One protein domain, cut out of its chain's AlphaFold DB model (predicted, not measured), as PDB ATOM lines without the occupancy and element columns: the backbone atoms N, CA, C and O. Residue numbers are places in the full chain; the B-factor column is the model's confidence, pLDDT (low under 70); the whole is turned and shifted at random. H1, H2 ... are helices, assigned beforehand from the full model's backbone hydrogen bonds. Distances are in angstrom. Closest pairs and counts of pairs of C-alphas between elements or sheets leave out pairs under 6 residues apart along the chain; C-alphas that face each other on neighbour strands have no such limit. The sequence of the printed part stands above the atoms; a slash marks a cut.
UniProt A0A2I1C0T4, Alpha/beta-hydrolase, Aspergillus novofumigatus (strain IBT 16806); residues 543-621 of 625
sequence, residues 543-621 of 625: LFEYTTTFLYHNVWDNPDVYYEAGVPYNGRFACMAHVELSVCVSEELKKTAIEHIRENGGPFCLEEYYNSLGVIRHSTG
ATOM      1  N   LEU A 543     232.374 352.121 384.221       66.69
ATOM      2  CA  LEU A 543     231.634 353.386 384.093       66.69
ATOM      3  C   LEU A 543     230.663 353.632 385.261       66.69
ATOM      4  O   LEU A 543     229.759 354.448 385.142       66.69
ATOM      5  N   PHE A 544     230.832 352.945 386.386       66.00
ATOM      6  CA  PHE A 544     230.127 353.287 387.619       66.00
ATOM      7  C   PHE A 544     230.924 354.334 388.388       66.00
ATOM      8  O   PHE A 544     232.159 354.335 388.360       66.00
ATOM      9  N   GLU A 545     230.226 355.241 389.069       68.25
ATOM     10  CA  GLU A 545     230.905 356.170 389.965       68.25
ATOM     11  C   GLU A 545     231.603 355.376 391.074       68.25
ATOM     12  O   GLU A 545     231.035 354.458 391.668       68.25
ATOM     13  N   TYR A 546     232.883 355.681 391.279       70.56
ATOM     14  CA  TYR A 546     233.702 355.019 392.283       70.56
ATOM     15  C   TYR A 546     233.131 355.325 393.666       70.56
ATOM     16  O   TYR A 546     232.972 356.492 394.007       70.56
ATOM     17  N   THR A 547     232.860 354.287 394.453       74.44
ATOM     18  CA  THR A 547     232.611 354.417 395.891       74.44
ATOM     19  C   THR A 547     233.890 354.047 396.626       74.44
ATOM     20  O   THR A 547     234.645 353.185 396.177       74.44
ATOM     21  N   THR A 548     234.166 354.725 397.735       79.06
ATOM     22  CA  THR A 548     235.336 354.436 398.569       79.06
ATOM     23  C   THR A 548     234.904 353.784 399.874       79.06
ATOM     24  O   THR A 548     233.776 353.969 400.324       79.06
ATOM     25  N   THR A 549     235.809 353.027 400.485       84.31
ATOM     26  CA  THR A 549     235.695 352.508 401.856       84.31
ATOM     27  C   THR A 549     236.680 353.195 402.804       84.31
ATOM     28  O   THR A 549     236.766 352.831 403.973       84.31
ATOM     29  N   PHE A 550     237.413 354.204 402.323       78.00
ATOM     30  CA  PHE A 550     238.424 354.921 403.093       78.00
ATOM     31  C   PHE A 550     237.899 356.265 403.601       78.00
ATOM     32  O   PHE A 550     237.470 357.110 402.811       78.00
ATOM     33  N   LEU A 551     237.984 356.466 404.916       73.62
ATOM     34  CA  LEU A 551     237.803 357.753 405.585       73.62
ATOM     35  C   LEU A 551     239.169 358.419 405.786       73.62
ATOM     36  O   LEU A 551     240.118 357.786 406.247       73.62
ATOM     37  N   TYR A 552     239.259 359.705 405.463       68.94
ATOM     38  CA  TYR A 552     240.487 360.496 405.566       68.94
ATOM     39  C   TYR A 552     240.347 361.559 406.660       68.94
ATOM     40  O   TYR A 552     239.241 361.983 406.991       68.94
ATOM     41  N   HIS A 553     241.472 361.996 407.227       60.59
ATOM     42  CA  HIS A 553     241.500 363.088 408.202       60.59
ATOM     43  C   HIS A 553     241.425 364.442 407.483       60.59
ATOM     44  O   HIS A 553     242.105 364.629 406.477       60.59
ATOM     45  N   ASN A 554     240.637 365.383 408.014       55.75
ATOM     46  CA  ASN A 554     240.513 366.768 407.536       55.75
ATOM     47  C   ASN A 554     240.194 366.925 406.039       55.75
ATOM     48  O   ASN A 554     240.774 367.759 405.347       55.75
ATOM     49  N   VAL A 555     239.218 366.160 405.546       56.75
ATOM     50  CA  VAL A 555     238.718 366.250 404.156       56.75
ATOM     51  C   VAL A 555     238.251 367.669 403.785       56.75
ATOM     52  O   VAL A 555     238.238 368.044 402.616       56.75
ATOM     53  N   TRP A 556     237.876 368.471 404.780       55.56
ATOM     54  CA  TRP A 556     237.426 369.854 404.631       55.56
ATOM     55  C   TRP A 556     238.555 370.893 404.564       55.56
ATOM     56  O   TRP A 556     238.335 371.946 403.971       55.56
ATOM     57  N   ASP A 557     239.751 370.605 405.093       45.81
ATOM     58  CA  ASP A 557     240.888 371.544 405.065       45.81
ATOM     59  C   ASP A 557     241.699 371.450 403.764       45.81
ATOM     60  O   ASP A 557     242.381 372.402 403.387       45.81
ATOM     61  N   ASN A 558     241.639 370.305 403.078       49.84
ATOM     62  CA  ASN A 558     242.283 370.088 401.784       49.84
ATOM     63  C   ASN A 558     241.406 369.177 400.905       49.84
ATOM     64  O   ASN A 558     241.617 367.960 400.883       49.84
ATOM     65  N   PRO A 559     240.381 369.729 400.229       57.88
ATOM     66  CA  PRO A 559     239.456 368.941 399.427       57.88
ATOM     67  C   PRO A 559     240.120 368.500 398.114       57.88
ATOM     68  O   PRO A 559     239.925 369.100 397.058       57.88
ATOM     69  N   ASP A 560     240.920 367.438 398.175       62.81
ATOM     70  CA  ASP A 560     241.558 366.852 396.998       62.81
ATOM     71  C   ASP A 560     240.518 366.147 396.112       62.81
ATOM     72  O   ASP A 560     239.873 365.166 396.490       62.81
ATOM     73  N   VAL A 561     240.377 366.618 394.873       58.22
ATOM     74  CA  VAL A 561     239.622 365.897 393.842       58.22
ATOM     75  C   VAL A 561     240.469 364.716 393.371       58.22
ATOM     76  O   VAL A 561     241.524 364.904 392.769       58.22
ATOM     77  N   TYR A 562     240.015 363.480 393.593       61.00
ATOM     78  CA  TYR A 562     240.765 362.303 393.144       61.00
ATOM     79  C   TYR A 562     240.726 362.179 391.614       61.00
ATOM     80  O   TYR A 562     239.718 361.773 391.033       61.00
ATOM     81  N   TYR A 563     241.847 362.499 390.962       56.25
ATOM     82  CA  TYR A 563     241.982 362.496 389.499       56.25
ATOM     83  C   TYR A 563     242.230 361.110 388.884       56.25
ATOM     84  O   TYR A 563     242.191 360.968 387.665       56.25
ATOM     85  N   GLU A 564     242.483 360.084 389.696       56.91
ATOM     86  CA  GLU A 564     242.743 358.714 389.223       56.91
ATOM     87  C   GLU A 564     241.532 357.780 389.403       56.91
ATOM     88  O   GLU A 564     241.491 356.681 388.837       56.91
ATOM     89  N   ALA A 565     240.511 358.228 390.141       58.34
ATOM     90  CA  ALA A 565     239.279 357.497 390.419       58.34
ATOM     91  C   ALA A 565     238.078 358.138 389.696       58.34
ATOM     92  O   ALA A 565     237.954 359.357 389.627       58.34
ATOM     93  N   GLY A 566     237.175 357.314 389.152       62.38
ATOM     94  CA  GLY A 566     235.947 357.765 388.480       62.38
ATOM     95  C   GLY A 566     235.955 357.667 386.949       62.38
ATOM     96  O   GLY A 566     236.862 357.098 386.333       62.38
ATOM     97  N   VAL A 567     234.886 358.188 386.335       71.00
ATOM     98  CA  VAL A 567     234.663 358.146 384.882       71.00
ATOM     99  C   VAL A 567     235.452 359.271 384.193       71.00
ATOM    100  O   VAL A 567     235.279 360.431 384.564       71.00
ATOM    101  N   PRO A 568     236.293 358.972 383.186       74.62
ATOM    102  CA  PRO A 568     236.999 359.990 382.412       74.62
ATOM    103  C   PRO A 568     236.080 360.658 381.384       74.62
ATOM    104  O   PRO A 568     235.875 360.162 380.273       74.62
ATOM    105  N   TYR A 569     235.565 361.831 381.719       83.25
ATOM    106  CA  TYR A 569     234.771 362.665 380.821       83.25
ATOM    107  C   TYR A 569     235.692 363.363 379.807       83.25
ATOM    108  O   TYR A 569     236.171 364.471 380.040       83.25
ATOM    109  N   ASN A 570     236.010 362.679 378.699       79.19
ATOM    110  CA  ASN A 570     237.002 363.109 377.694       79.19
ATOM    111  C   ASN A 570     238.393 363.416 378.289       79.19
ATOM    112  O   ASN A 570     239.055 364.376 377.884       79.19
ATOM    113  N   GLY A 571     238.832 362.602 379.256       72.44
ATOM    114  CA  GLY A 571     240.146 362.731 379.900       72.44
ATOM    115  C   GLY A 571     240.182 363.570 381.173       72.44
ATOM    116  O   GLY A 571     241.263 363.783 381.720       72.44
ATOM    117  N   ARG A 572     239.028 364.054 381.647       79.75
ATOM    118  CA  ARG A 572     238.881 364.718 382.950       79.75
ATOM    119  C   ARG A 572     238.212 363.776 383.946       79.75
ATOM    120  O   ARG A 572     237.184 363.180 383.634       79.75
ATOM    121  N   PHE A 573     238.781 363.686 385.140       78.81
ATOM    122  CA  PHE A 573     238.295 362.849 386.232       78.81
ATOM    123  C   PHE A 573     237.893 363.734 387.403       78.81
ATOM    124  O   PHE A 573     238.622 364.666 387.749       78.81
ATOM    125  N   ALA A 574     236.755 363.423 388.009       84.00
ATOM    126  CA  ALA A 574     236.349 363.987 389.283       84.00
ATOM    127  C   ALA A 574     235.675 362.893 390.107       84.00
ATOM    128  O   ALA A 574     234.703 362.281 389.653       84.00
ATOM    129  N   CYS A 575     236.177 362.666 391.316       82.38
ATOM    130  CA  CYS A 575     235.566 361.770 392.283       82.38
ATOM    131  C   CYS A 575     235.595 362.405 393.673       82.38
ATOM    132  O   CYS A 575     236.663 362.665 394.226       82.38
ATOM    133  N   MET A 576     234.399 362.602 394.229       84.56
ATOM    134  CA  MET A 576     234.183 363.175 395.559       84.56
ATOM    135  C   MET A 576     233.626 362.147 396.558       84.56
ATOM    136  O   MET A 576     233.161 362.511 397.631       84.56
ATOM    137  N   ALA A 577     233.703 360.848 396.245       82.62
ATOM    138  CA  ALA A 577     233.085 359.787 397.048       82.62
ATOM    139  C   ALA A 577     233.624 359.682 398.485       82.62
ATOM    140  O   ALA A 577     232.927 359.223 399.383       82.62
ATOM    141  N   HIS A 578     234.859 360.121 398.722       76.19
ATOM    142  CA  HIS A 578     235.435 360.209 400.065       76.19
ATOM    143  C   HIS A 578     234.754 361.285 400.921       76.19
ATOM    144  O   HIS A 578     234.566 361.080 402.120       76.19
ATOM    145  N   VAL A 579     234.322 362.392 400.306       80.69
ATOM    146  CA  VAL A 579     233.501 363.418 400.957       80.69
ATOM    147  C   VAL A 579     232.112 362.863 401.243       80.69
ATOM    148  O   VAL A 579     231.633 362.977 402.366       80.69
ATOM    149  N   GLU A 580     231.485 362.217 400.254       84.69
ATOM    150  CA  GLU A 580     230.161 361.600 400.410       84.69
ATOM    151  C   GLU A 580     230.152 360.590 401.562       84.69
ATOM    152  O   GLU A 580     229.299 360.655 402.444       84.69
ATOM    153  N   LEU A 581     231.154 359.709 401.614       81.88
ATOM    154  CA  LEU A 581     231.305 358.746 402.695       81.88
ATOM    155  C   LEU A 581     231.488 359.435 404.050       81.88
ATOM    156  O   LEU A 581     230.838 359.040 405.016       81.88
ATOM    157  N   SER A 582     232.326 360.473 404.112       76.19
ATOM    158  CA  SER A 582     232.553 361.253 405.335       76.19
ATOM    159  C   SER A 582     231.272 361.931 405.830       76.19
ATOM    160  O   SER A 582     231.067 362.035 407.034       76.19
ATOM    161  N   VAL A 583     230.382 362.342 404.925       79.25
ATOM    162  CA  VAL A 583     229.055 362.877 405.267       79.25
ATOM    163  C   VAL A 583     228.103 361.777 405.755       79.25
ATOM    164  O   VAL A 583     227.307 362.020 406.659       79.25
ATOM    165  N   CYS A 584     228.163 360.575 405.175       82.62
ATOM    166  CA  CYS A 584     227.224 359.491 405.473       82.62
ATOM    167  C   CYS A 584     227.490 358.740 406.787       82.62
ATOM    168  O   CYS A 584     226.553 358.179 407.358       82.62
ATOM    169  N   VAL A 585     228.746 358.640 407.234       81.19
ATOM    170  CA  VAL A 585     229.097 357.845 408.424       81.19
ATOM    171  C   VAL A 585     228.619 358.498 409.725       81.19
ATOM    172  O   VAL A 585     228.577 359.721 409.837       81.19
ATOM    173  N   SER A 586     228.269 357.678 410.723       83.06
ATOM    174  CA  SER A 586     227.810 358.177 412.026       83.06
ATOM    175  C   SER A 586     228.915 358.907 412.789       83.06
ATOM    176  O   SER A 586     230.101 358.623 412.605       83.06
ATOM    177  N   GLU A 587     228.533 359.803 413.697       75.81
ATOM    178  CA  GLU A 587     229.480 360.549 414.537       75.81
ATOM    179  C   GLU A 587     230.355 359.621 415.395       75.81
ATOM    180  O   GLU A 587     231.555 359.853 415.549       75.81
ATOM    181  N   GLU A 588     229.800 358.508 415.887       80.44
ATOM    182  CA  GLU A 588     230.566 357.494 416.619       80.44
ATOM    183  C   GLU A 588     231.665 356.874 415.748       80.44
ATOM    184  O   GLU A 588     232.787 356.638 416.212       80.44
ATOM    185  N   LEU A 589     231.359 356.622 414.474       80.88
ATOM    186  CA  LEU A 589     232.306 356.030 413.541       80.88
ATOM    187  C   LEU A 589     233.353 357.045 413.078       80.88
ATOM    188  O   LEU A 589     234.522 356.684 412.973       80.88
ATOM    189  N   LYS A 590     232.975 358.315 412.881       74.25
ATOM    190  CA  LYS A 590     233.926 359.409 412.626       74.25
ATOM    191  C   LYS A 590     234.931 359.543 413.761       74.25
ATOM    192  O   LYS A 590     236.129 359.600 413.505       74.25
ATOM    193  N   LYS A 591     234.463 359.533 415.012       75.00
ATOM    194  CA  LYS A 591     235.339 359.610 416.188       75.00
ATOM    195  C   LYS A 591     236.318 358.436 416.236       75.00
ATOM    196  O   LYS A 591     237.518 358.651 416.387       75.00
ATOM    197  N   THR A 592     235.810 357.223 416.019       81.06
ATOM    198  CA  THR A 592     236.626 356.000 415.942       81.06
ATOM    199  C   THR A 592     237.679 356.099 414.833       81.06
ATOM    200  O   THR A 592     238.842 355.759 415.040       81.06
ATOM    201  N   ALA A 593     237.292 356.606 413.659       75.50
ATOM    202  CA  ALA A 593     238.199 356.804 412.537       75.50
ATOM    203  C   ALA A 593     239.285 357.845 412.851       75.50
ATOM    204  O   ALA A 593     240.455 357.593 412.589       75.50
ATOM    205  N   ILE A 594     238.933 358.984 413.456       67.69
ATOM    206  CA  ILE A 594     239.892 360.035 413.839       67.69
ATOM    207  C   ILE A 594     240.921 359.505 414.844       67.69
ATOM    208  O   ILE A 594     242.114 359.769 414.688       67.69
ATOM    209  N   GLU A 595     240.481 358.757 415.858       74.38
ATOM    210  CA  GLU A 595     241.369 358.126 416.843       74.38
ATOM    211  C   GLU A 595     242.330 357.142 416.161       74.38
ATOM    212  O   GLU A 595     243.546 357.266 416.311       74.38
ATOM    213  N   HIS A 596     241.812 356.259 415.302       78.25
ATOM    214  CA  HIS A 596     242.632 355.315 414.544       78.25
ATOM    215  C   HIS A 596     243.671 356.003 413.645       78.25
ATOM    216  O   HIS A 596     244.825 355.573 413.601       78.25
ATOM    217  N   ILE A 597     243.276 357.059 412.924       71.56
ATOM    218  CA  ILE A 597     244.168 357.796 412.018       71.56
ATOM    219  C   ILE A 597     245.287 358.487 412.812       71.56
ATOM    220  O   ILE A 597     246.442 358.470 412.384       71.56
ATOM    221  N   ARG A 598     244.971 359.057 413.985       69.75
ATOM    222  CA  ARG A 598     245.964 359.679 414.880       69.75
ATOM    223  C   ARG A 598     246.974 358.672 415.425       69.75
ATOM    224  O   ARG A 598     248.141 359.020 415.574       69.75
ATOM    225  N   GLU A 599     246.530 357.458 415.735       77.31
ATOM    226  CA  GLU A 599     247.375 356.417 416.329       77.31
ATOM    227  C   GLU A 599     248.263 355.702 415.304       77.31
ATOM    228  O   GLU A 599     249.426 355.425 415.593       77.31
ATOM    229  N   ASN A 600     247.733 355.406 414.114       75.69
ATOM    230  CA  ASN A 600     248.391 354.515 413.153       75.69
ATOM    231  C   ASN A 600     249.007 355.244 411.947       75.69
ATOM    232  O   ASN A 600     249.925 354.714 411.323       75.69
ATOM    233  N   GLY A 601     248.541 356.461 411.639       60.72
ATOM    234  CA  GLY A 601     248.896 357.189 410.421       60.72
ATOM    235  C   GLY A 601     248.271 356.571 409.159       60.72
ATOM    236  O   GLY A 601     248.326 355.366 408.941       60.72
ATOM    237  N   GLY A 602     247.690 357.404 408.291       67.19
ATOM    238  CA  GLY A 602     246.989 356.955 407.074       67.19
ATOM    239  C   GLY A 602     245.463 356.858 407.238       67.19
ATOM    240  O   GLY A 602     244.962 357.125 408.325       67.19
ATOM    241  N   PRO A 603     244.704 356.565 406.161       75.25
ATOM    242  CA  PRO A 603     243.239 356.585 406.172       75.25
ATOM    243  C   PRO A 603     242.622 355.402 406.930       75.25
ATOM    244  O   PRO A 603     243.178 354.308 406.958       75.25
ATOM    245  N   PHE A 604     241.424 355.599 407.481       78.25
ATOM    246  CA  PHE A 604     240.651 354.550 408.148       78.25
ATOM    247  C   PHE A 604     239.854 353.717 407.135       78.25
ATOM    248  O   PHE A 604     239.041 354.258 406.382       78.25
ATOM    249  N   CYS A 605     240.054 352.397 407.132       86.81
ATOM    250  CA  CYS A 605     239.380 351.466 406.227       86.81
ATOM    251  C   CYS A 605     238.095 350.888 406.853       86.81
ATOM    252  O   CYS A 605     238.141 350.060 407.765       86.81
ATOM    253  N   LEU A 606     236.925 351.282 406.336       85.94
ATOM    254  CA  LEU A 606     235.623 350.774 406.794       85.94
ATOM    255  C   LEU A 606     235.448 349.272 406.573       85.94
ATOM    256  O   LEU A 606     234.782 348.612 407.368       85.94
ATOM    257  N   GLU A 607     236.004 348.735 405.490       85.94
ATOM    258  CA  GLU A 607     235.901 347.307 405.184       85.94
ATOM    259  C   GLU A 607     236.596 346.472 406.266       85.94
ATOM    260  O   GLU A 607     236.007 345.537 406.812       85.94
ATOM    261  N   GLU A 608     237.814 346.858 406.646       86.62
ATOM    262  CA  GLU A 608     238.562 346.222 407.733       86.62
ATOM    263  C   GLU A 608     237.838 346.366 409.073       86.62
ATOM    264  O   GLU A 608     237.716 345.390 409.821       86.62
ATOM    265  N   TYR A 609     237.286 347.550 409.348       86.19
ATOM    266  CA  TYR A 609     236.492 347.789 410.548       86.19
ATOM    267  C   TYR A 609     235.282 346.848 410.632       86.19
ATOM    268  O   TYR A 609     235.118 346.147 411.633       86.19
ATOM    269  N   TYR A 610     234.465 346.752 409.581       87.25
ATOM    270  CA  TYR A 610     233.304 345.859 409.581       87.25
ATOM    271  C   TYR A 610     233.690 344.380 409.651       87.25
ATOM    272  O   TYR A 610     233.041 343.615 410.371       87.25
ATOM    273  N   ASN A 611     234.779 343.983 408.989       86.88
ATOM    274  CA  ASN A 611     235.316 342.630 409.106       86.88
ATOM    275  C   ASN A 611     235.738 342.315 410.553       86.88
ATOM    276  O   ASN A 611     235.445 341.226 411.053       86.88
ATOM    277  N   SER A 612     236.333 343.274 411.272       82.62
ATOM    278  CA  SER A 612     236.725 343.102 412.679       82.62
ATOM    279  C   SER A 612     235.528 342.903 413.624       82.62
ATOM    280  O   SER A 612     235.576 342.051 414.516       82.62
ATOM    281  N   LEU A 613     234.405 343.595 413.384       81.25
ATOM    282  CA  LEU A 613     233.166 343.413 414.156       81.25
ATOM    283  C   LEU A 613     232.569 342.008 413.969       81.25
ATOM    284  O   LEU A 613     231.994 341.444 414.905       81.25
ATOM    285  N   GLY A 614     232.726 341.431 412.773       65.19
ATOM    286  CA  GLY A 614     232.324 340.055 412.475       65.19
ATOM    287  C   GLY A 614     233.115 339.016 413.276       65.19
ATOM    288  O   GLY A 614     232.536 338.050 413.774       65.19
ATOM    289  N   VAL A 615     234.416 339.241 413.483       59.16
ATOM    290  CA  VAL A 615     235.287 338.343 414.266       59.16
ATOM    291  C   VAL A 615     234.951 338.391 415.768       59.16
ATOM    292  O   VAL A 615     234.922 337.351 416.425       59.16
ATOM    293  N   ILE A 616     234.606 339.566 416.307       54.50
ATOM    294  CA  ILE A 616     234.244 339.756 417.729       54.50
ATOM    295  C   ILE A 616     232.893 339.095 418.080       54.50
ATOM    296  O   ILE A 616     232.703 338.581 419.187       54.50
ATOM    297  N   ARG A 617     231.948 339.036 417.133       49.84
ATOM    298  CA  ARG A 617     230.672 338.321 417.327       49.84
ATOM    299  C   ARG A 617     230.817 336.798 417.322       49.84
ATOM    300  O   ARG A 617     229.998 336.117 417.931       49.84
ATOM    301  N   HIS A 618     231.855 336.254 416.687       48.44
ATOM    302  CA  HIS A 618     232.130 334.816 416.713       48.44
ATOM    303  C   HIS A 618     232.946 334.364 417.936       48.44
ATOM    304  O   HIS A 618     232.871 333.190 418.297       48.44
ATOM    305  N   SER A 619     233.668 335.261 418.619       48.19
ATOM    306  CA  SER A 619     234.408 334.924 419.848       48.19
ATOM    307  C   SER A 619     233.558 334.989 421.124       48.19
ATOM    308  O   SER A 619     233.858 334.299 422.095       48.19
ATOM    309  N   THR A 620     232.461 335.752 421.120       47.00
ATOM    310  CA  THR A 620     231.572 335.943 422.285       47.00
ATOM    311  C   THR A 620     230.447 334.903 422.404       47.00
ATOM    312  O   THR A 620     229.694 334.921 423.372       47.00
ATOM    313  N   GLY A 621     230.355 333.949 421.469       46.34
ATOM    314  CA  GLY A 621     229.330 332.896 421.451       46.34
ATOM    315  C   GLY A 621     229.744 331.531 422.021       46.34
ATOM    316  O   GLY A 621     229.098 330.543 421.689       46.34
TER     317      GLY A 621
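AT A GLANCE: This is residues 543 to 621 of the 625 residues of the protein "Alpha/beta-hydrolase" of Aspergillus novofumigatus (strain IBT 16806) (UniProt A0A2I1C0T4). This is a loose, elongated model with few contacts between its three helices: residues 610 to 621, mostly in H3, stick out as an arm at one end, and a wide loop, residues 543 to 576, makes the other end and reaches into the middle. H1 and H2 follow that loop round a sharp corner, and a short antiparallel pairing of residues 550 to 551 with residues 604 to 605 ties the loop to the end of the link between H2 and H3, just before H3 begins at residue 606. The printed part has 79 residues, with H1, H2 and H3 in that order and no named strand; its class is all helix, though named elements hold 36 of the 79 residues. The radius of gyration of the C-alphas is 15.0 A, and the spans are 53 by 28 by 20 A.

HOW THE PARTS SIT: Start at H2, residues 587 to 600. Before it, across a tight link of 2 residues, find H1, residues 577 to 584. The two are close but not clearly touching; their closest C-alphas, Ser 582 and Lys 590, are 7.6 A apart. Their lines stand at a steep tilt of 50 degrees, opposite ways. After H2, a tight link of 5 residues leads to H3, residues 606 to 619. H2 and H3 are near each other, with 5 pairs of C-alphas within 10 A. H1 and H3 are apart. In H1, H2 and H3 every O i to N i+4 pair is within hydrogen-bond range.

IN THESE COORDINATES: Find C-alpha 587 at (229.480, 360.549, 414.537); from there H2 runs 19.9 A to C-alpha 600. H1 begins at C-alpha 577, (233.085, 359.787, 397.048), and measures 10.3 A. H3 measures 20.6 A and ends at C-alpha 619, (234.408, 334.924, 419.848).

THE WHOLE: The C-alphas farthest apart, those of Asn 570 and Gly 621, are 53.7 A apart. The printed part has no cut, and neither link between helices is long. The mean pLDDT of the printed part is 71.6; look for values under 70 in 30 residues, among them 552 to 566 and 614 to 621.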